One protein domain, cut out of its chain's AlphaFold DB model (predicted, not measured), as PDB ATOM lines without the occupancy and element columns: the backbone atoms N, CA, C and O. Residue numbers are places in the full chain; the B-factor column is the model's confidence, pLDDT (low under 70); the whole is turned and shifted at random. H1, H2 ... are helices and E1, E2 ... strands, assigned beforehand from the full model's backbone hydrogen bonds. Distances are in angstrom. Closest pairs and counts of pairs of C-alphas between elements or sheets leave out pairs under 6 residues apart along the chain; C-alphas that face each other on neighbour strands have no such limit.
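This is residues 12 to 155 of the 157 residues of an uncharacterized protein of Nitrososphaerales archaeon (UniProt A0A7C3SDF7). Two long helices, H1 and H2, run side by side in opposite ways and make the long axis; a small three-stranded sheet packs on them near the start of H1 and the end of H2, and a two-stranded hairpin, E2 and E3, sits at the far end. Residues 144 to 155, with H4, stick out beyond the sheet end as a free tail. The 144 printed residues hold four named helices and five named strands in the order E1 H1 E2 E3 H2 H3 E4 E5 H4; the larger sheet has the order E1, E4, E5, all antiparallel. The class is mixed, helices and strands. The whole is flat, spanning 63 by 40 by 20 A, and only just extended, close to loose, with a radius of gyration of the C-alphas of 22.0 A.

E1, residues 12 to 15, is an edge strand antiparallel to E4, residues 122 to 128, with N 13 and O 125 2.8 A apart. E4 and E5, residues 131 to 138, form a hairpin, with N 124 and O 136 2.8 A apart; E5 bends by 52 degrees at residue 134. H1, residues 18 to 51, is on one face of this sheet, making two layers, a helix over a sheet, at a height over the sheet of 11.1 A. It runs along the strands, at 10 degrees to E4 on the local plane; its closest C-alphas to E4 are those of Phe 18 and Tyr 123, 7.2 A apart. E2, residues 67 to 70, and E3, residues 73 to 76, form a hairpin, with N 68 and O 75 2.8 A apart; both are apart from E4 and E5. H2, residues 80 to 109, touches H1 at a shallow tilt of 25 degrees, opposite ways, the closest C-alphas being those of Val 36 and Arg 92, 5.4 A. H2 stands only just at the sheet's level, at 4.0 A; its closest C-alphas to E5 are those of Lys 98 and Val 131, 5.8 A. H3, residues 111 to 114, and H2 meet only through their link. H4, residues 145 to 153, is apart from H1, H2 and E4, among others. Every O i to N i+4 pair is within hydrogen-bond range in H1 and H2; in H4 it is 2 of 5, with 1 of 6 O i to N i+3 pairs, and H3 is too short for an O i to N i+4 pair.

E1 begins at C-alpha 12, (231.507, 188.954, 247.605). H1 is 49.0 A long and ends at C-alpha 51, (257.482, 222.433, 262.265). H2 is 42.9 A long, E4 19.7 A and E5 20.5 A. H4 ends at C-alpha 153, (229.321, 175.380, 230.618).

The C-alphas farthest apart are those of Ile 55 and Leu 155, 70.4 A. The printed part has no cut; the link from H1 to E2, residues 52 to 66, is long. Residues 51 to 62 and 141 to 155 have pLDDT under 70.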
ATOM      1  N   LEU A  12     231.871 190.187 246.915       93.50
ATOM      2  CA  LEU A  12     231.507 188.954 247.605       93.50
ATOM      3  C   LEU A  12     232.689 187.977 247.619       93.50
ATOM      4  O   LEU A  12     233.239 187.645 246.568       93.50
ATOM      5  N   LYS A  13     233.061 187.489 248.802       92.50
ATOM      6  CA  LYS A  13     234.083 186.452 248.992       92.50
ATOM      7  C   LYS A  13     233.472 185.201 249.593       92.50
ATOM      8  O   LYS A  13     232.630 185.305 250.474       92.50
ATOM      9  N   THR A  14     233.944 184.042 249.156       94.25
ATOM     10  CA  THR A  14     233.476 182.735 249.631       94.25
ATOM     11  C   THR A  14     234.596 182.019 250.372       94.25
ATOM     12  O   THR A  14     235.724 181.975 249.884       94.25
ATOM     13  N   PHE A  15     234.263 181.428 251.514       94.06
ATOM     14  CA  PHE A  15     235.157 180.659 252.372       94.06
ATOM     15  C   PHE A  15     234.522 179.300 252.661       94.06
ATOM     16  O   PHE A  15     233.328 179.217 252.947       94.06
ATOM     17  N   TYR A  16     235.311 178.233 252.606       94.00
ATOM     18  CA  TYR A  16     234.846 176.852 252.781       94.00
ATOM     19  C   TYR A  16     235.171 176.355 254.188       94.00
ATOM     20  O   TYR A  16     235.800 175.314 254.379       94.00
ATOM     21  N   GLY A  17     234.806 177.167 255.176       94.50
ATOM     22  CA  GLY A  17     234.999 176.864 256.581       94.50
ATOM     23  C   GLY A  17     235.226 178.110 257.424       94.50
ATOM     24  O   GLY A  17     235.816 179.105 256.994       94.50
ATOM     25  N   PHE A  18     234.788 178.017 258.672       95.50
ATOM     26  CA  PHE A  18     234.838 179.106 259.638       95.50
ATOM     27  C   PHE A  18     236.272 179.577 259.918       95.50
ATOM     28  O   PHE A  18     236.535 180.775 259.995       95.50
ATOM     29  N   ASP A  19     237.229 178.650 260.000       95.31
ATOM     30  CA  ASP A  19     238.628 178.999 260.266       95.31
ATOM     31  C   ASP A  19     239.275 179.743 259.088       95.31
ATOM     32  O   ASP A  19     240.142 180.591 259.291       95.31
ATOM     33  N   GLU A  20     238.857 179.456 257.849       95.00
ATOM     34  CA  GLU A  20     239.317 180.193 256.668       95.00
ATOM     35  C   GLU A  20     238.809 181.637 256.701       95.00
ATOM     36  O   GLU A  20     239.594 182.571 256.525       95.00
ATOM     37  N   LEU A  21     237.527 181.818 257.028       95.81
ATOM     38  CA  LEU A  21     236.926 183.132 257.223       95.81
ATOM     39  C   LEU A  21     237.609 183.917 258.356       95.81
ATOM     40  O   LEU A  21     237.966 185.084 258.184       95.81
ATOM     41  N   LYS A  22     237.850 183.276 259.506       96.62
ATOM     42  CA  LYS A  22     238.517 183.911 260.651       96.62
ATOM     43  C   LYS A  22     239.951 184.318 260.309       96.62
ATOM     44  O   LYS A  22     240.369 185.426 260.641       96.62
ATOM     45  N   ARG A  23     240.698 183.471 259.587       95.50
ATOM     46  CA  ARG A  23     242.033 183.822 259.067       95.50
ATOM     47  C   ARG A  23     241.978 185.033 258.145       95.50
ATOM     48  O   ARG A  23     242.778 185.945 258.322       95.50
ATOM     49  N   PHE A  24     241.020 185.073 257.222       94.50
ATOM     50  CA  PHE A  24     240.831 186.217 256.335       94.50
ATOM     51  C   PHE A  24     240.553 187.517 257.105       94.50
ATOM     52  O   PHE A  24     241.203 188.529 256.840       94.50
ATOM     53  N   GLY A  25     239.645 187.490 258.085       94.56
ATOM     54  CA  GLY A  25     239.354 188.654 258.925       94.56
ATOM     55  C   GLY A  25     240.586 189.149 259.691       94.56
ATOM     56  O   GLY A  25     240.862 190.346 259.692       94.56
ATOM     57  N   ASN A  26     241.387 188.240 260.259       95.69
ATOM     58  CA  ASN A  26     242.650 188.597 260.914       95.69
ATOM     59  C   ASN A  26     243.668 189.199 259.931       95.69
ATOM     60  O   ASN A  26     244.322 190.184 260.255       95.69
ATOM     61  N   SER A  27     243.778 188.659 258.711       93.94
ATOM     62  CA  SER A  27     244.645 189.237 257.676       93.94
ATOM     63  C   SER A  27     244.210 190.648 257.268       93.94
ATOM     64  O   SER A  27     245.068 191.511 257.083       93.94
ATOM     65  N   LEU A  28     242.900 190.912 257.161       93.44
ATOM     66  CA  LEU A  28     242.382 192.267 256.940       93.44
ATOM     67  C   LEU A  28     242.728 193.203 258.102       93.44
ATOM     68  O   LEU A  28     243.179 194.322 257.862       93.44
ATOM     69  N   LEU A  29     242.544 192.741 259.343       94.56
ATOM     70  CA  LEU A  29     242.845 193.517 260.543       94.56
ATOM     71  C   LEU A  29     244.314 193.955 260.547       94.56
ATOM     72  O   LEU A  29     244.592 195.152 260.557       94.56
ATOM     73  N   SER A  30     245.242 193.001 260.415       94.88
ATOM     74  CA  SER A  30     246.682 193.284 260.377       94.88
ATOM     75  C   SER A  30     247.073 194.191 259.207       94.88
ATOM     76  O   SER A  30     247.929 195.065 259.354       94.88
ATOM     77  N   TYR A  31     246.437 194.032 258.043       94.00
ATOM     78  CA  TYR A  31     246.661 194.921 256.904       94.00
ATOM     79  C   TYR A  31     246.244 196.367 257.212       94.00
ATOM     80  O   TYR A  31     246.992 197.305 256.913       94.00
ATOM     81  N   TYR A  32     245.074 196.568 257.823       95.06
ATOM     82  CA  TYR A  32     244.592 197.900 258.186       95.06
ATOM     83  C   TYR A  32     245.420 198.540 259.301       95.06
ATOM     84  O   TYR A  32     245.751 199.720 259.179       95.06
ATOM     85  N   GLU A  33     245.850 197.779 260.309       95.88
ATOM     86  CA  GLU A  33     246.795 198.249 261.333       95.88
ATOM     87  C   GLU A  33     248.101 198.745 260.701       95.88
ATOM     88  O   GLU A  33     248.521 199.880 260.940       95.88
ATOM     89  N   ALA A  34     248.696 197.944 259.812       95.44
ATOM     90  CA  ALA A  34     249.928 198.309 259.119       95.44
ATOM     91  C   ALA A  34     249.765 199.574 258.259       95.44
ATOM     92  O   ALA A  34     250.682 200.390 258.166       95.44
ATOM     93  N   LYS A  35     248.599 199.768 257.628       94.50
ATOM     94  CA  LYS A  35     248.306 200.975 256.840       94.50
ATOM     95  C   LYS A  35     248.117 202.214 257.707       94.50
ATOM     96  O   LYS A  35     248.657 203.259 257.349       94.50
ATOM     97  N   VAL A  36     247.403 202.111 258.829       95.62
ATOM     98  CA  VAL A  36     247.268 203.222 259.786       95.62
ATOM     99  C   VAL A  36     248.645 203.653 260.282       95.62
ATOM    100  O   VAL A  36     248.968 204.839 260.217       95.62
ATOM    101  N   GLU A  37     249.482 202.700 260.692       95.88
ATOM    102  CA  GLU A  37     250.832 202.992 261.175       95.88
ATOM    103  C   GLU A  37     251.718 203.606 260.084       95.88
ATOM    104  O   GLU A  37     252.382 204.618 260.300       95.88
ATOM    105  N   TYR A  38     251.662 203.072 258.865       94.81
ATOM    106  CA  TYR A  38     252.379 203.637 257.724       94.81
ATOM    107  C   TYR A  38     252.013 205.107 257.460       94.81
ATOM    108  O   TYR A  38     252.895 205.942 257.237       94.81
ATOM    109  N   TYR A  39     250.720 205.449 257.489       94.31
ATOM    110  CA  TYR A  39     250.286 206.833 257.292       94.31
ATOM    111  C   TYR A  39     250.613 207.722 258.496       94.31
ATOM    112  O   TYR A  39     250.986 208.876 258.286       94.31
ATOM    113  N   ASN A  40     250.577 207.200 259.727       92.88
ATOM    114  CA  ASN A  40     251.068 207.908 260.914       92.88
ATOM    115  C   ASN A  40     252.546 208.280 260.781       92.88
ATOM    116  O   ASN A  40     252.912 209.430 261.016       92.88
ATOM    117  N   GLN A  41     253.389 207.336 260.360       93.38
ATOM    118  CA  GLN A  41     254.817 207.579 260.166       93.38
ATOM    119  C   GLN A  41     255.067 208.627 259.080       93.38
ATOM    120  O   GLN A  41     255.844 209.560 259.291       93.38
ATOM    121  N   LYS A  42     254.371 208.527 257.938       92.06
ATOM    122  CA  LYS A  42     254.461 209.528 256.865       92.06
ATOM    123  C   LYS A  42     254.035 210.920 257.325       92.06
ATOM    124  O   LYS A  42     254.765 211.878 257.081       92.06
ATOM    125  N   LEU A  43     252.894 211.022 258.008       90.81
ATOM    126  CA  LEU A  43     252.409 212.282 258.574       90.81
ATOM    127  C   LEU A  43     253.404 212.852 259.582       90.81
ATOM    128  O   LEU A  43     253.740 214.026 259.499       90.81
ATOM    129  N   GLY A  44     253.930 212.029 260.491       88.75
ATOM    130  CA  GLY A  44     254.912 212.471 261.478       88.75
ATOM    131  C   GLY A  44     256.195 213.008 260.841       88.75
ATOM    132  O   GLY A  44     256.762 213.982 261.328       88.75
ATOM    133  N   THR A  45     256.664 212.408 259.746       89.19
ATOM    134  CA  THR A  45     257.821 212.926 258.998       89.19
ATOM    135  C   THR A  45     257.521 214.274 258.349       89.19
ATOM    136  O   THR A  45     258.311 215.197 258.522       89.19
ATOM    137  N   LEU A  46     256.375 214.419 257.674       85.38
ATOM    138  CA  LEU A  46     255.990 215.680 257.028       85.38
ATOM    139  C   LEU A  46     255.757 216.806 258.041       85.38
ATOM    140  O   LEU A  46     256.299 217.892 257.879       85.38
ATOM    141  N   LEU A  47     255.030 216.536 259.127       83.62
ATOM    142  CA  LEU A  47     254.747 217.536 260.159       83.62
ATOM    143  C   LEU A  47     256.020 218.017 260.863       83.62
ATOM    144  O   LEU A  47     256.127 219.194 261.179       83.62
ATOM    145  N   ARG A  48     257.019 217.146 261.067       83.25
ATOM    146  CA  ARG A  48     258.325 217.560 261.612       83.25
ATOM    147  C   ARG A  48     259.140 218.396 260.623       83.25
ATOM    148  O   ARG A  48     259.859 219.299 261.036       83.25
ATOM    149  N   GLN A  49     259.031 218.113 259.325       79.62
ATOM    150  CA  GLN A  49     259.643 218.942 258.281       79.62
ATOM    151  C   GLN A  49     258.971 220.324 258.182       79.62
ATOM    152  O   GLN A  49     259.654 221.314 257.920       79.62
ATOM    153  N   GLU A  50     257.662 220.406 258.435       71.06
ATOM    154  CA  GLU A  50     256.906 221.665 258.480       71.06
ATOM    155  C   GLU A  50     257.096 222.442 259.799       71.06
ATOM    156  O   GLU A  50     257.208 223.664 259.749       71.06
ATOM    157  N   GLU A  51     257.213 221.783 260.963       64.88
ATOM    158  CA  GLU A  51     257.482 222.433 262.265       64.88
ATOM    159  C   GLU A  51     258.836 223.154 262.288       64.88
ATOM    160  O   GLU A  51     258.955 224.215 262.898       64.88
ATOM    161  N   ASN A  52     259.835 222.637 261.565       59.69
ATOM    162  CA  ASN A  52     261.106 223.341 261.362       59.69
ATOM    163  C   ASN A  52     260.954 224.636 260.535       59.69
ATOM    164  O   ASN A  52     261.898 225.418 260.473       59.69
ATOM    165  N   ASN A  53     259.788 224.871 259.915       54.47
ATOM    166  CA  ASN A  53     259.491 226.043 259.090       54.47
ATOM    167  C   ASN A  53     258.378 226.951 259.659       54.47
ATOM    168  O   ASN A  53     258.439 228.152 259.425       54.47
ATOM    169  N   THR A  54     257.403 226.447 260.430       49.78
ATOM    170  CA  THR A  54     256.383 227.261 261.136       49.78
ATOM    171  C   THR A  54     255.656 226.461 262.231       49.78
ATOM    172  O   THR A  54     255.283 225.310 262.028       49.78
ATOM    173  N   ILE A  55     255.387 227.096 263.381       48.44
ATOM    174  CA  ILE A  55     254.675 226.523 264.541       48.44
ATOM    175  C   ILE A  55     253.178 226.383 264.207       48.44
ATOM    176  O   ILE A  55     252.464 227.384 264.155       48.44
ATOM    177  N   SER A  56     252.666 225.170 263.970       52.78
ATOM    178  CA  SER A  56     251.219 224.928 263.815       52.78
ATOM    179  C   SER A  56     250.782 223.524 264.261       52.78
ATOM    180  O   SER A  56     251.394 222.521 263.921       52.78
ATOM    181  N   SER A  57     249.695 223.513 265.043       52.34
ATOM    182  CA  SER A  57     248.928 222.421 265.678       52.34
ATOM    183  C   SER A  57     249.040 220.994 265.101       52.34
ATOM    184  O   SER A  57     248.684 220.736 263.955       52.34
ATOM    185  N   ARG A  58     249.397 220.028 265.966       57.75
ATOM    186  CA  ARG A  58     249.640 218.601 265.643       57.75
ATOM    187  C   ARG A  58     248.397 217.723 265.423       57.75
ATOM    188  O   ARG A  58     248.546 216.581 264.998       57.75
ATOM    189  N   ASN A  59     247.187 218.205 265.729       57.94
ATOM    190  CA  ASN A  59     246.036 217.311 265.953       57.94
ATOM    191  C   ASN A  59     244.855 217.467 264.980       57.94
ATOM    192  O   ASN A  59     243.928 216.661 265.043       57.94
ATOM    193  N   ALA A  60     244.875 218.442 264.067       60.25
ATOM    194  CA  ALA A  60     243.809 218.639 263.080       60.25
ATOM    195  C   ALA A  60     244.356 218.526 261.647       60.25
ATOM    196  O   ALA A  60     245.495 218.938 261.414       60.25
ATOM    197  N   PRO A  61     243.577 218.000 260.679       61.09
ATOM    198  CA  PRO A  61     243.983 218.016 259.282       61.09
ATOM    199  C   PRO A  61     244.176 219.473 258.838       61.09
ATOM    200  O   PRO A  61     243.237 220.265 258.972       61.09
ATOM    201  N   PRO A  62     245.340 219.860 258.301       68.25
ATOM    202  CA  PRO A  62     245.457 221.153 257.655       68.25
ATOM    203  C   PRO A  62     244.587 221.137 256.395       68.25
ATOM    204  O   PRO A  62     244.732 220.263 255.544       68.25
ATOM    205  N   THR A  63     243.669 222.092 256.262       71.38
ATOM    206  CA  THR A  63     242.927 222.290 255.011       71.38
ATOM    207  C   THR A  63     243.796 223.084 254.047       71.38
ATOM    208  O   THR A  63     244.097 224.254 254.306       71.38
ATOM    209  N   SER A  64     244.201 222.467 252.941       76.88
ATOM    210  CA  SER A  64     244.987 223.147 251.915       76.88
ATOM    211  C   SER A  64     244.090 224.018 251.026       76.88
ATOM    212  O   SER A  64     243.026 223.602 250.565       76.88
ATOM    213  N   LYS A  65     244.511 225.266 250.786       83.44
ATOM    214  CA  LYS A  65     243.946 226.120 249.723       83.44
ATOM    215  C   LYS A  65     244.557 225.723 248.368       83.44
ATOM    216  O   LYS A  65     245.546 225.000 248.350       83.44
ATOM    217  N   GLY A  66     244.000 226.192 247.247       86.38
ATOM    218  CA  GLY A  66     244.649 226.071 245.927       86.38
ATOM    219  C   GLY A  66     244.293 224.835 245.091       86.38
ATOM    220  O   GLY A  66     244.983 224.541 244.117       86.38
ATOM    221  N   TRP A  67     243.217 224.121 245.436       94.69
ATOM    222  CA  TRP A  67     242.675 223.052 244.594       94.69
ATOM    223  C   TRP A  67     242.019 223.612 243.328       94.69
ATOM    224  O   TRP A  67     241.098 224.424 243.400       94.69
ATOM    225  N   ILE A  68     242.457 223.124 242.172       95.75
ATOM    226  CA  ILE A  68     241.874 223.397 240.860       95.75
ATOM    227  C   ILE A  68     241.119 222.145 240.415       95.75
ATOM    228  O   ILE A  68     241.676 221.044 240.405       95.75
ATOM    229  N   LYS A  69     239.845 222.302 240.049       96.44
ATOM    230  CA  LYS A  69     239.022 221.207 239.524       96.44
ATOM    231  C   LYS A  69     239.277 221.024 238.028       96.44
ATOM    232  O   LYS A  69     239.047 221.946 237.251       96.44
ATOM    233  N   LEU A  70     239.683 219.820 237.633       95.44
ATOM    234  CA  LEU A  70     239.854 219.401 236.242       95.44
ATOM    235  C   LEU A  70     238.981 218.164 235.988       95.44
ATOM    236  O   LEU A  70     239.367 217.037 236.291       95.44
ATOM    237  N   GLY A  71     237.763 218.381 235.483       95.25
ATOM    238  CA  GLY A  71     236.762 217.317 235.363       95.25
ATOM    239  C   GLY A  71     236.385 216.746 236.735       95.25
ATOM    240  O   GLY A  71     235.827 217.458 237.574       95.25
ATOM    241  N   THR A  72     236.687 215.466 236.963       94.69
ATOM    242  CA  THR A  72     236.498 214.768 238.251       94.69
ATOM    243  C   THR A  72     237.727 214.823 239.164       94.69
ATOM    244  O   THR A  72     237.642 214.399 240.315       94.69
ATOM    245  N   LEU A  73     238.858 215.347 238.683       94.38
ATOM    246  CA  LEU A  73     240.109 215.421 239.434       94.38
ATOM    247  C   LEU A  73     240.246 216.761 240.161       94.38
ATOM    248  O   LEU A  73     239.825 217.808 239.664       94.38
ATOM    249  N   LEU A  74     240.890 216.723 241.325       94.69
ATOM    250  CA  LEU A  74     241.356 217.906 242.040       94.69
ATOM    251  C   LEU A  74     242.883 217.929 241.990       94.69
ATOM    252  O   LEU A  74     243.535 216.959 242.371       94.69
ATOM    253  N   VAL A  75     243.444 219.039 241.518       94.50
ATOM    254  CA  VAL A  75     244.891 219.233 241.370       94.50
ATOM    255  C   VAL A  75     245.322 220.399 242.250       94.50
ATOM    256  O   VAL A  75     244.711 221.463 242.192       94.50
ATOM    257  N   ASN A  76     246.369 220.222 243.056       94.12
ATOM    258  CA  ASN A  76     246.958 221.307 243.839       94.12
ATOM    259  C   ASN A  76     248.393 221.557 243.368       94.12
ATOM    260  O   ASN A  76     249.271 220.720 243.574       94.12
ATOM    261  N   LEU A  77     248.611 222.702 242.719       91.75
ATOM    262  CA  LEU A  77     249.938 223.166 242.293       91.75
ATOM    263  C   LEU A  77     250.477 224.289 243.189       91.75
ATOM    264  O   LEU A  77     251.666 224.587 243.143       91.75
ATOM    265  N   ALA A  78     249.611 224.917 243.988       89.56
ATOM    266  CA  ALA A  78     249.950 226.092 244.782       89.56
ATOM    267  C   ALA A  78     250.692 225.731 246.081       89.56
ATOM    268  O   ALA A  78     251.607 226.442 246.489       89.56
ATOM    269  N   ASN A  79     250.328 224.617 246.722       86.75
ATOM    270  CA  ASN A  79     250.882 224.197 248.008       86.75
ATOM    271  C   ASN A  79     250.860 222.656 248.147       86.75
ATOM    272  O   ASN A  79     250.121 222.109 248.972       86.75
ATOM    273  N   PRO A  80     251.696 221.932 247.367       88.44
ATOM    274  CA  PRO A  80     251.666 220.467 247.296       88.44
ATOM    275  C   PRO A  80     251.967 219.745 248.618       88.44
ATOM    276  O   PRO A  80     251.386 218.695 248.874       88.44
ATOM    277  N   ALA A  81     252.846 220.292 249.469       85.62
ATOM    278  CA  ALA A  81     253.184 219.688 250.764       85.62
ATOM    279  C   ALA A  81     251.967 219.645 251.704       85.62
ATOM    280  O   ALA A  81     251.579 218.576 252.174       85.62
ATOM    281  N   GLN A  82     251.283 220.781 251.872       85.25
ATOM    282  CA  GLN A  82     250.074 220.869 252.691       85.25
ATOM    283  C   GLN A  82     248.934 220.011 252.120       85.25
ATOM    284  O   GLN A  82     248.220 219.346 252.869       85.25
ATOM    285  N   ALA A  83     248.781 219.989 250.791       90.06
ATOM    286  CA  ALA A  83     247.809 219.136 250.108       90.06
ATOM    287  C   ALA A  83     248.089 217.638 250.327       90.06
ATOM    288  O   ALA A  83     247.164 216.859 250.562       90.06
ATOM    289  N   MET A  84     249.362 217.233 250.308       89.75
ATOM    290  CA  MET A  84     249.783 215.868 250.633       89.75
ATOM    291  C   MET A  84     249.449 215.519 252.087       89.75
ATOM    292  O   MET A  84     248.902 214.446 252.345       89.75
ATOM    293  N   THR A  85     249.726 216.425 253.027       90.19
ATOM    294  CA  THR A  85     249.374 216.248 254.442       90.19
ATOM    295  C   THR A  85     247.864 216.054 254.608       90.19
ATOM    296  O   THR A  85     247.446 215.080 255.236       90.19
ATOM    297  N   GLU A  86     247.033 216.893 253.978       90.31
ATOM    298  CA  GLU A  86     245.568 216.754 253.986       90.31
ATOM    299  C   GLU A  86     245.110 215.368 253.493       90.31
ATOM    300  O   GLU A  86     244.291 214.711 254.144       90.31
ATOM    301  N   ILE A  87     245.654 214.890 252.366       92.94
ATOM    302  CA  ILE A  87     245.325 213.570 251.805       92.94
ATOM    303  C   ILE A  87     245.748 212.445 252.753       92.94
ATOM    304  O   ILE A  87     244.981 211.510 252.981       92.94
ATOM    305  N   LEU A  88     246.944 212.520 253.336       92.94
ATOM    306  CA  LEU A  88     247.436 211.501 254.263       92.94
ATOM    307  C   LEU A  88     246.594 211.428 255.546       92.94
ATOM    308  O   LEU A  88     246.349 210.326 256.039       92.94
ATOM    309  N   PHE A  89     246.104 212.564 256.055       92.81
ATOM    310  CA  PHE A  89     245.136 212.589 257.156       92.81
ATOM    311  C   PHE A  89     243.841 211.859 256.778       92.81
ATOM    312  O   PHE A  89     243.386 211.008 257.543       92.81
ATOM    313  N   LYS A  90     243.277 212.139 255.592       93.38
ATOM    314  CA  LYS A  90     242.066 211.457 255.097       93.38
ATOM    315  C   LYS A  90     242.280 209.948 254.982       93.38
ATOM    316  O   LYS A  90     241.509 209.184 255.554       93.38
ATOM    317  N   LEU A  91     243.370 209.523 254.339       94.25
ATOM    318  CA  LEU A  91     243.716 208.107 254.198       94.25
ATOM    319  C   LEU A  91     243.860 207.421 255.560       94.25
ATOM    320  O   LEU A  91     243.328 206.332 255.762       94.25
ATOM    321  N   ARG A  92     244.541 208.051 256.523       94.75
ATOM    322  CA  ARG A  92     244.666 207.498 257.876       94.75
ATOM    323  C   ARG A  92     243.298 207.279 258.524       94.75
ATOM    324  O   ARG A  92     243.063 206.197 259.058       94.75
ATOM    325  N   GLU A  93     242.416 208.278 258.503       94.56
ATOM    326  CA  GLU A  93     241.092 208.142 259.125       94.56
ATOM    327  C   GLU A  93     240.220 207.105 258.404       94.56
ATOM    328  O   GLU A  93     239.577 206.295 259.067       94.56
ATOM    329  N   GLU A  94     240.268 207.032 257.070       94.38
ATOM    330  CA  GLU A  94     239.588 205.974 256.312       94.38
ATOM    331  C   GLU A  94     240.046 204.575 256.745       94.38
ATOM    332  O   GLU A  94     239.224 203.688 256.977       94.38
ATOM    333  N   PHE A  95     241.356 204.360 256.897       95.31
ATOM    334  CA  PHE A  95     241.884 203.073 257.345       95.31
ATOM    335  C   PHE A  95     241.586 202.781 258.820       95.31
ATOM    336  O   PHE A  95     241.364 201.620 259.159       95.31
ATOM    337  N   LYS A  96     241.487 203.799 259.686       95.88
ATOM    338  CA  LYS A  96     241.008 203.621 261.068       95.88
ATOM    339  C   LYS A  96     239.553 203.158 261.106       95.88
ATOM    340  O   LYS A  96     239.239 202.248 261.863       95.88
ATOM    341  N   LEU A  97     238.685 203.713 260.260       95.38
ATOM    342  CA  LEU A  97     237.297 203.249 260.148       95.38
ATOM    343  C   LEU A  97     237.229 201.790 259.679       95.38
ATOM    344  O   LEU A  97     236.499 200.987 260.263       95.38
ATOM    345  N   LYS A  98     238.036 201.420 258.674       95.62
ATOM    346  CA  LYS A  98     238.130 200.030 258.197       95.62
ATOM    347  C   LYS A  98     238.639 199.076 259.276       95.62
ATOM    348  O   LYS A  98     238.104 197.976 259.423       95.62
ATOM    349  N   LEU A  99     239.631 199.513 260.050       95.69
ATOM    350  CA  LEU A  99     240.169 198.776 261.187       95.69
ATOM    351  C   LEU A  99     239.084 198.517 262.238       95.69
ATOM    352  O   LEU A  99     238.865 197.369 262.620       95.69
ATOM    353  N   THR A 100     238.362 199.560 262.655       96.56
ATOM    354  CA  THR A 100     237.270 199.448 263.631       96.56
ATOM    355  C   THR A 100     236.169 198.507 263.151       96.56
ATOM    356  O   THR A 100     235.759 197.625 263.902       96.56
ATOM    357  N   GLY A 101     235.721 198.643 261.899       95.69
ATOM    358  CA  GLY A 101     234.687 197.766 261.343       95.69
ATOM    359  C   GLY A 101     235.128 196.302 261.257       95.69
ATOM    360  O   GLY A 101     234.365 195.402 261.595       95.69
ATOM    361  N   THR A 102     236.385 196.052 260.880       95.50
ATOM    362  CA  THR A 102     236.937 194.686 260.805       95.50
ATOM    363  C   THR A 102     237.087 194.057 262.187       95.50
ATOM    364  O   THR A 102     236.791 192.875 262.356       95.50
ATOM    365  N   LYS A 103     237.496 194.845 263.188       96.38
ATOM    366  CA  LYS A 103     237.562 194.392 264.578       96.38
ATOM    367  C   LYS A 103     236.179 193.996 265.094       96.38
ATOM    368  O   LYS A 103     236.018 192.884 265.575       96.38
ATOM    369  N   ALA A 104     235.177 194.854 264.891       95.75
ATOM    370  CA  ALA A 104     233.800 194.551 265.271       95.75
ATOM    371  C   ALA A 104     233.294 193.268 264.591       95.75
ATOM    372  O   ALA A 104     232.709 192.411 265.246       95.75
ATOM    373  N   PHE A 105     233.564 193.091 263.295       95.12
ATOM    374  CA  PHE A 105     233.225 191.855 262.593       95.12
ATOM    375  C   PHE A 105     233.835 190.615 263.266       95.12
ATOM    376  O   PHE A 105     233.116 189.650 263.510       95.12
ATOM    377  N   LEU A 106     235.133 190.641 263.588       95.19
ATOM    378  CA  LEU A 106     235.814 189.530 264.260       95.19
ATOM    379  C   LEU A 106     235.263 189.265 265.666       95.19
ATOM    380  O   LEU A 106     235.079 188.100 266.016       95.19
ATOM    381  N   ASP A 107     234.959 190.316 266.431       94.62
ATOM    382  CA  ASP A 107     234.407 190.212 267.788       94.62
ATOM    383  C   ASP A 107     233.048 189.485 267.795       94.62
ATOM    384  O   ASP A 107     232.755 188.708 268.703       94.62
ATOM    385  N   TYR A 108     232.225 189.686 266.759       92.50
ATOM    386  CA  TYR A 108     230.925 189.019 266.622       92.50
ATOM    387  C   TYR A 108     230.971 187.713 265.826       92.50
ATOM    388  O   TYR A 108     229.986 186.972 265.820       92.50
ATOM    389  N   LEU A 109     232.083 187.398 265.159       93.88
ATOM    390  CA  LEU A 109     232.156 186.255 264.255       93.88
ATOM    391  C   LEU A 109     231.929 184.925 264.986       93.88
ATOM    392  O   LEU A 109     231.219 184.063 264.479       93.88
ATOM    393  N   ASP A 110     232.465 184.768 266.199       91.38
ATOM    394  CA  ASP A 110     232.265 183.547 266.989       91.38
ATOM    395  C   ASP A 110     230.787 183.359 267.410       91.38
ATOM    396  O   ASP A 110     230.321 182.224 267.529       91.38
ATOM    397  N   ASN A 111     229.995 184.438 267.513       94.56
ATOM    398  CA  ASN A 111     228.558 184.348 267.817       94.56
ATOM    399  C   ASN A 111     227.738 183.729 266.683       94.56
ATOM    400  O   ASN A 111     226.642 183.225 266.927       94.56
ATOM    401  N   VAL A 112     228.263 183.724 265.457       92.94
ATOM    402  CA  VAL A 112     227.610 183.086 264.308       92.94
ATOM    403  C   VAL A 112     227.459 181.578 264.544       92.94
ATOM    404  O   VAL A 112     226.441 180.991 264.179       92.94
ATOM    405  N   LEU A 113     228.421 180.956 265.233       92.00
ATOM    406  CA  LEU A 113     228.335 179.546 265.623       92.00
ATOM    407  C   LEU A 113     227.240 179.314 266.676       92.00
ATOM    408  O   LEU A 113     226.531 178.312 266.624       92.00
ATOM    409  N   ASN A 114     227.054 180.265 267.594       92.62
ATOM    410  CA  ASN A 114     226.064 180.165 268.671       92.62
ATOM    411  C   ASN A 114     224.614 180.235 268.164       92.62
ATOM    412  O   ASN A 114     223.713 179.740 268.834       92.62
ATOM    413  N   ILE A 115     224.385 180.817 266.982       92.00
ATOM    414  CA  ILE A 115     223.056 180.911 266.354       92.00
ATOM    415  C   ILE A 115     222.789 179.798 265.325       92.00
ATOM    416  O   ILE A 115     221.794 179.859 264.606       92.00
ATOM    417  N   GLY A 116     223.651 178.775 265.255       89.31
ATOM    418  CA  GLY A 116     223.407 177.549 264.485       89.31
ATOM    419  C   GLY A 116     224.294 177.333 263.257       89.31
ATOM    420  O   GLY A 116     224.141 176.314 262.582       89.31
ATOM    421  N   ALA A 117     225.240 178.230 262.957       92.31
ATOM    422  CA  ALA A 117     226.206 177.980 261.888       92.31
ATOM    423  C   ALA A 117     227.190 176.866 262.274       92.31
ATOM    424  O   ALA A 117     227.673 176.799 263.405       92.31
ATOM    425  N   LYS A 118     227.543 176.007 261.314       93.69
ATOM    426  CA  LYS A 118     228.524 174.933 261.530       93.69
ATOM    427  C   LYS A 118     229.903 175.347 261.044       93.69
ATOM    428  O   LYS A 118     230.026 176.030 260.027       93.69
ATOM    429  N   ARG A 119     230.961 174.893 261.716       93.25
ATOM    430  CA  ARG A 119     232.350 175.243 261.360       93.25
ATOM    431  C   ARG A 119     232.747 174.852 259.932       93.25
ATOM    432  O   ARG A 119     233.589 175.524 259.349       93.25
ATOM    433  N   ASP A 120     232.136 173.812 259.379       93.94
ATOM    434  CA  ASP A 120     232.353 173.281 258.028       93.94
ATOM    435  C   ASP A 120     231.432 173.888 256.953       93.94
ATOM    436  O   ASP A 120     231.561 173.550 255.779       93.94
ATOM    437  N   SER A 121     230.529 174.799 257.333       94.00
ATOM    438  CA  SER A 121     229.628 175.504 256.408       94.00
ATOM    439  C   SER A 121     230.395 176.320 255.366       94.00
ATOM    440  O   SER A 121     231.556 176.698 255.561       94.00
ATOM    441  N   THR A 122     229.712 176.661 254.276       94.88
ATOM    442  CA  THR A 122     230.213 177.648 253.318       94.88
ATOM    443  C   THR A 122     229.818 179.040 253.801       94.88
ATOM    444  O   THR A 122     228.667 179.275 254.158       94.88
ATOM    445  N   TYR A 123     230.757 179.980 253.812       95.62
ATOM    446  CA  TYR A 123     230.529 181.344 254.276       95.62
ATOM    447  C   TYR A 123     230.762 182.333 253.142       95.62
ATOM    448  O   TYR A 123     231.853 182.371 252.572       95.62
ATOM    449  N   HIS A 124     229.775 183.176 252.848       95.81
ATOM    450  CA  HIS A 124     229.924 184.277 251.901       95.81
ATOM    451  C   HIS A 124     229.946 185.614 252.638       95.81
ATOM    452  O   HIS A 124     228.989 185.962 253.328       95.81
ATOM    453  N   VAL A 125     231.024 186.375 252.482       95.69
ATOM    454  CA  VAL A 125     231.184 187.704 253.075       95.69
ATOM    455  C   VAL A 125     231.081 188.755 251.994       95.69
ATOM    456  O   VAL A 125     231.864 188.753 251.045       95.69
ATOM    457  N   TYR A 126     230.153 189.685 252.163       95.31
ATOM    458  CA  TYR A 126     230.113 190.898 251.363       95.31
ATOM    459  C   TYR A 126     230.975 191.977 252.017       95.31
ATOM    460  O   TYR A 126     230.719 192.379 253.158       95.31
ATOM    461  N   LEU A 127     231.982 192.446 251.282       94.88
ATOM    462  CA  LEU A 127     232.830 193.567 251.663       94.88
ATOM    463  C   LEU A 127     232.322 194.844 250.998       94.88
ATOM    464  O   LEU A 127     232.318 194.936 249.769       94.88
ATOM    465  N   LYS A 128     231.971 195.848 251.804       93.94
ATOM    466  CA  LYS A 128     231.710 197.210 251.330       93.94
ATOM    467  C   LYS A 128     232.886 198.091 251.719       93.94
ATOM    468  O   LYS A 128     233.228 198.178 252.899       93.94
ATOM    469  N   ASN A 129     233.521 198.740 250.744       91.38
ATOM    470  CA  ASN A 129     234.684 199.606 250.977       91.38
ATOM    471  C   ASN A 129     235.825 198.947 251.788       91.38
ATOM    472  O   ASN A 129     236.507 199.621 252.563       91.38
ATOM    473  N   GLY A 130     236.055 197.640 251.652       91.75
ATOM    474  CA  GLY A 130     237.078 196.918 252.425       91.75
ATOM    475  C   GLY A 130     236.578 196.243 253.696       91.75
ATOM    476  O   GLY A 130     237.321 195.461 254.286       91.75
ATOM    477  N   VAL A 131     235.359 196.530 254.145       93.94
ATOM    478  CA  VAL A 131     234.879 196.111 255.465       93.94
ATOM    479  C   VAL A 131     233.802 195.038 255.322       93.94
ATOM    480  O   VAL A 131     232.865 195.240 254.544       93.94
ATOM    481  N   PRO A 132     233.893 193.912 256.056       94.88
ATOM    482  CA  PRO A 132     232.800 192.950 256.153       94.88
ATOM    483  C   PRO A 132     231.510 193.616 256.644       94.88
ATOM    484  O   PRO A 132     231.466 194.145 257.750       94.88
ATOM    485  N   GLU A 133     230.463 193.587 255.816       94.25
ATOM    486  CA  GLU A 133     229.152 194.165 256.151       94.25
ATOM    487  C   GLU A 133     228.061 193.098 256.268       94.25
ATOM    488  O   GLU A 133     227.165 193.218 257.101       94.25
ATOM    489  N   ARG A 134     228.112 192.045 255.440       95.06
ATOM    490  CA  ARG A 134     227.133 190.947 255.481       95.06
ATOM    491  C   ARG A 134     227.831 189.602 255.446       95.06
ATOM    492  O   ARG A 134     228.825 189.441 254.739       95.06
ATOM    493  N   LEU A 135     227.255 188.645 256.165       96.19
ATOM    494  CA  LEU A 135     227.663 187.249 256.181       96.19
ATOM    495  C   LEU A 135     226.463 186.376 255.810       96.19
ATOM    496  O   LEU A 135     225.394 186.514 256.397       96.19
ATOM    497  N   ILE A 136     226.657 185.480 254.851       95.69
ATOM    498  CA  ILE A 136     225.706 184.434 254.481       95.69
ATOM    499  C   ILE A 136     226.346 183.103 254.856       95.69
ATOM    500  O   ILE A 136     227.511 182.871 254.528       95.69
ATOM    501  N   VAL A 137     225.589 182.248 255.535       95.94
ATOM    502  CA  VAL A 137     226.001 180.885 255.878       95.94
ATOM    503  C   VAL A 137     225.170 179.934 255.029       95.94
ATOM    504  O   VAL A 137     223.944 179.979 255.075       95.94
ATOM    505  N   ASP A 138     225.844 179.115 254.238       92.56
ATOM    506  CA  ASP A 138     225.255 178.107 253.360       92.56
ATOM    507  C   ASP A 138     225.749 176.715 253.782       92.56
ATOM    508  O   ASP A 138     226.757 176.575 254.483       92.56
ATOM    509  N   GLU A 139     225.043 175.673 253.360       86.00
ATOM    510  CA  GLU A 139     225.413 174.292 253.652       86.00
ATOM    511  C   GLU A 139     226.862 173.984 253.219       86.00
ATOM    512  O   GLU A 139     227.417 174.635 252.319       86.00
ATOM    513  N   PRO A 140     227.522 173.002 253.862       79.31
ATOM    514  CA  PRO A 140     228.867 172.582 253.490       79.31
ATOM    515  C   PRO A 140     228.880 172.072 252.042       79.31
ATOM    516  O   PRO A 140     228.539 170.925 251.752       79.31
ATOM    517  N   LYS A 141     229.302 172.922 251.102       69.38
ATOM    518  CA  LYS A 141     229.542 172.533 249.713       69.38
ATOM    519  C   LYS A 141     230.987 172.075 249.611       69.38
ATOM    520  O   LYS A 141     231.911 172.814 249.951       69.38
ATOM    521  N   ARG A 142     231.212 170.847 249.125       59.16
ATOM    522  CA  ARG A 142     232.575 170.392 248.805       59.16
ATOM    523  C   ARG A 142     233.195 171.366 247.802       59.16
ATOM    524  O   ARG A 142     232.563 171.706 246.802       59.16
ATOM    525  N   LYS A 143     234.455 171.747 248.046       58.69
ATOM    526  CA  LYS A 143     235.282 172.647 247.213       58.69
ATOM    527  C   LYS A 143     235.276 172.274 245.718       58.69
ATOM    528  O   LYS A 143     235.487 173.124 244.858       58.69
ATOM    529  N   ASP A 144     234.992 171.008 245.416       56.00
ATOM    530  CA  ASP A 144     234.954 170.445 244.068       56.00
ATOM    531  C   ASP A 144     233.682 170.797 243.278       56.00
ATOM    532  O   ASP A 144     233.723 170.808 242.050       56.00
ATOM    533  N   ALA A 145     232.568 171.145 243.934       53.00
ATOM    534  CA  ALA A 145     231.290 171.395 243.260       53.00
ATOM    535  C   ALA A 145     231.344 172.591 242.284       53.00
ATOM    536  O   ALA A 145     230.727 172.553 241.222       53.00
ATOM    537  N   PHE A 146     232.155 173.614 242.585       48.56
ATOM    538  CA  PHE A 146     232.378 174.760 241.691       48.56
ATOM    539  C   PHE A 146     233.355 174.472 240.538       48.56
ATOM    540  O   PHE A 146     233.319 175.162 239.522       48.56
ATOM    541  N   LYS A 147     234.215 173.447 240.644       46.00
ATOM    542  CA  LYS A 147     235.088 173.030 239.527       46.00
ATOM    543  C   LYS A 147     234.301 172.342 238.409       46.00
ATOM    544  O   LYS A 147     234.714 172.417 237.253       46.00
ATOM    545  N   TYR A 148     233.189 171.684 238.740       46.75
ATOM    546  CA  TYR A 148     232.358 170.979 237.761       46.75
ATOM    547  C   TYR A 148     231.346 171.891 237.056       46.75
ATOM    548  O   TYR A 148     231.098 171.685 235.871       46.75
ATOM    549  N   SER A 149     230.816 172.931 237.714       45.91
ATOM    550  CA  SER A 149     229.858 173.854 237.080       45.91
ATOM    551  C   SER A 149     230.489 174.715 235.980       45.91
ATOM    552  O   SER A 149     229.870 174.917 234.940       45.91
ATOM    553  N   VAL A 150     231.746 175.141 236.153       50.59
ATOM    554  CA  VAL A 150     232.487 175.897 235.123       50.59
ATOM    555  C   VAL A 150     232.870 175.007 233.931       50.59
ATOM    556  O   VAL A 150     232.866 175.464 232.793       50.59
ATOM    557  N   LYS A 151     233.153 173.716 234.158       42.38
ATOM    558  CA  LYS A 151     233.454 172.772 233.066       42.38
ATOM    559  C   LYS A 151     232.220 172.337 232.274       42.38
ATOM    560  O   LYS A 151     232.356 172.085 231.085       42.38
ATOM    561  N   LEU A 152     231.044 172.254 232.899       42.28
ATOM    562  CA  LEU A 152     229.802 171.902 232.202       42.28
ATOM    563  C   LEU A 152     229.341 172.997 231.231       42.28
ATOM    564  O   LEU A 152     228.804 172.669 230.182       42.28
ATOM    565  N   GLN A 153     229.607 174.270 231.537       48.25
ATOM    566  CA  GLN A 153     229.321 175.380 230.618       48.25
ATOM    567  C   GLN A 153     230.308 175.452 229.442       48.25
ATOM    568  O   GLN A 153     229.924 175.873 228.365       48.25
ATOM    569  N   ALA A 154     231.549 174.985 229.614       49.47
ATOM    570  CA  ALA A 154     232.577 174.979 228.563       49.47
ATOM    571  C   ALA A 154     232.581 173.714 227.674       49.47
ATOM    572  O   ALA A 154     233.479 173.545 226.855       49.47
ATOM    573  N   LEU A 155     231.630 172.795 227.876       51.00
ATOM    574  CA  LEU A 155     231.435 171.577 227.071       51.00
ATOM    575  C   LEU A 155     230.116 171.610 226.277       51.00
ATOM    576  O   LEU A 155     229.728 170.596 225.698       51.00
TER     577      LEU A 155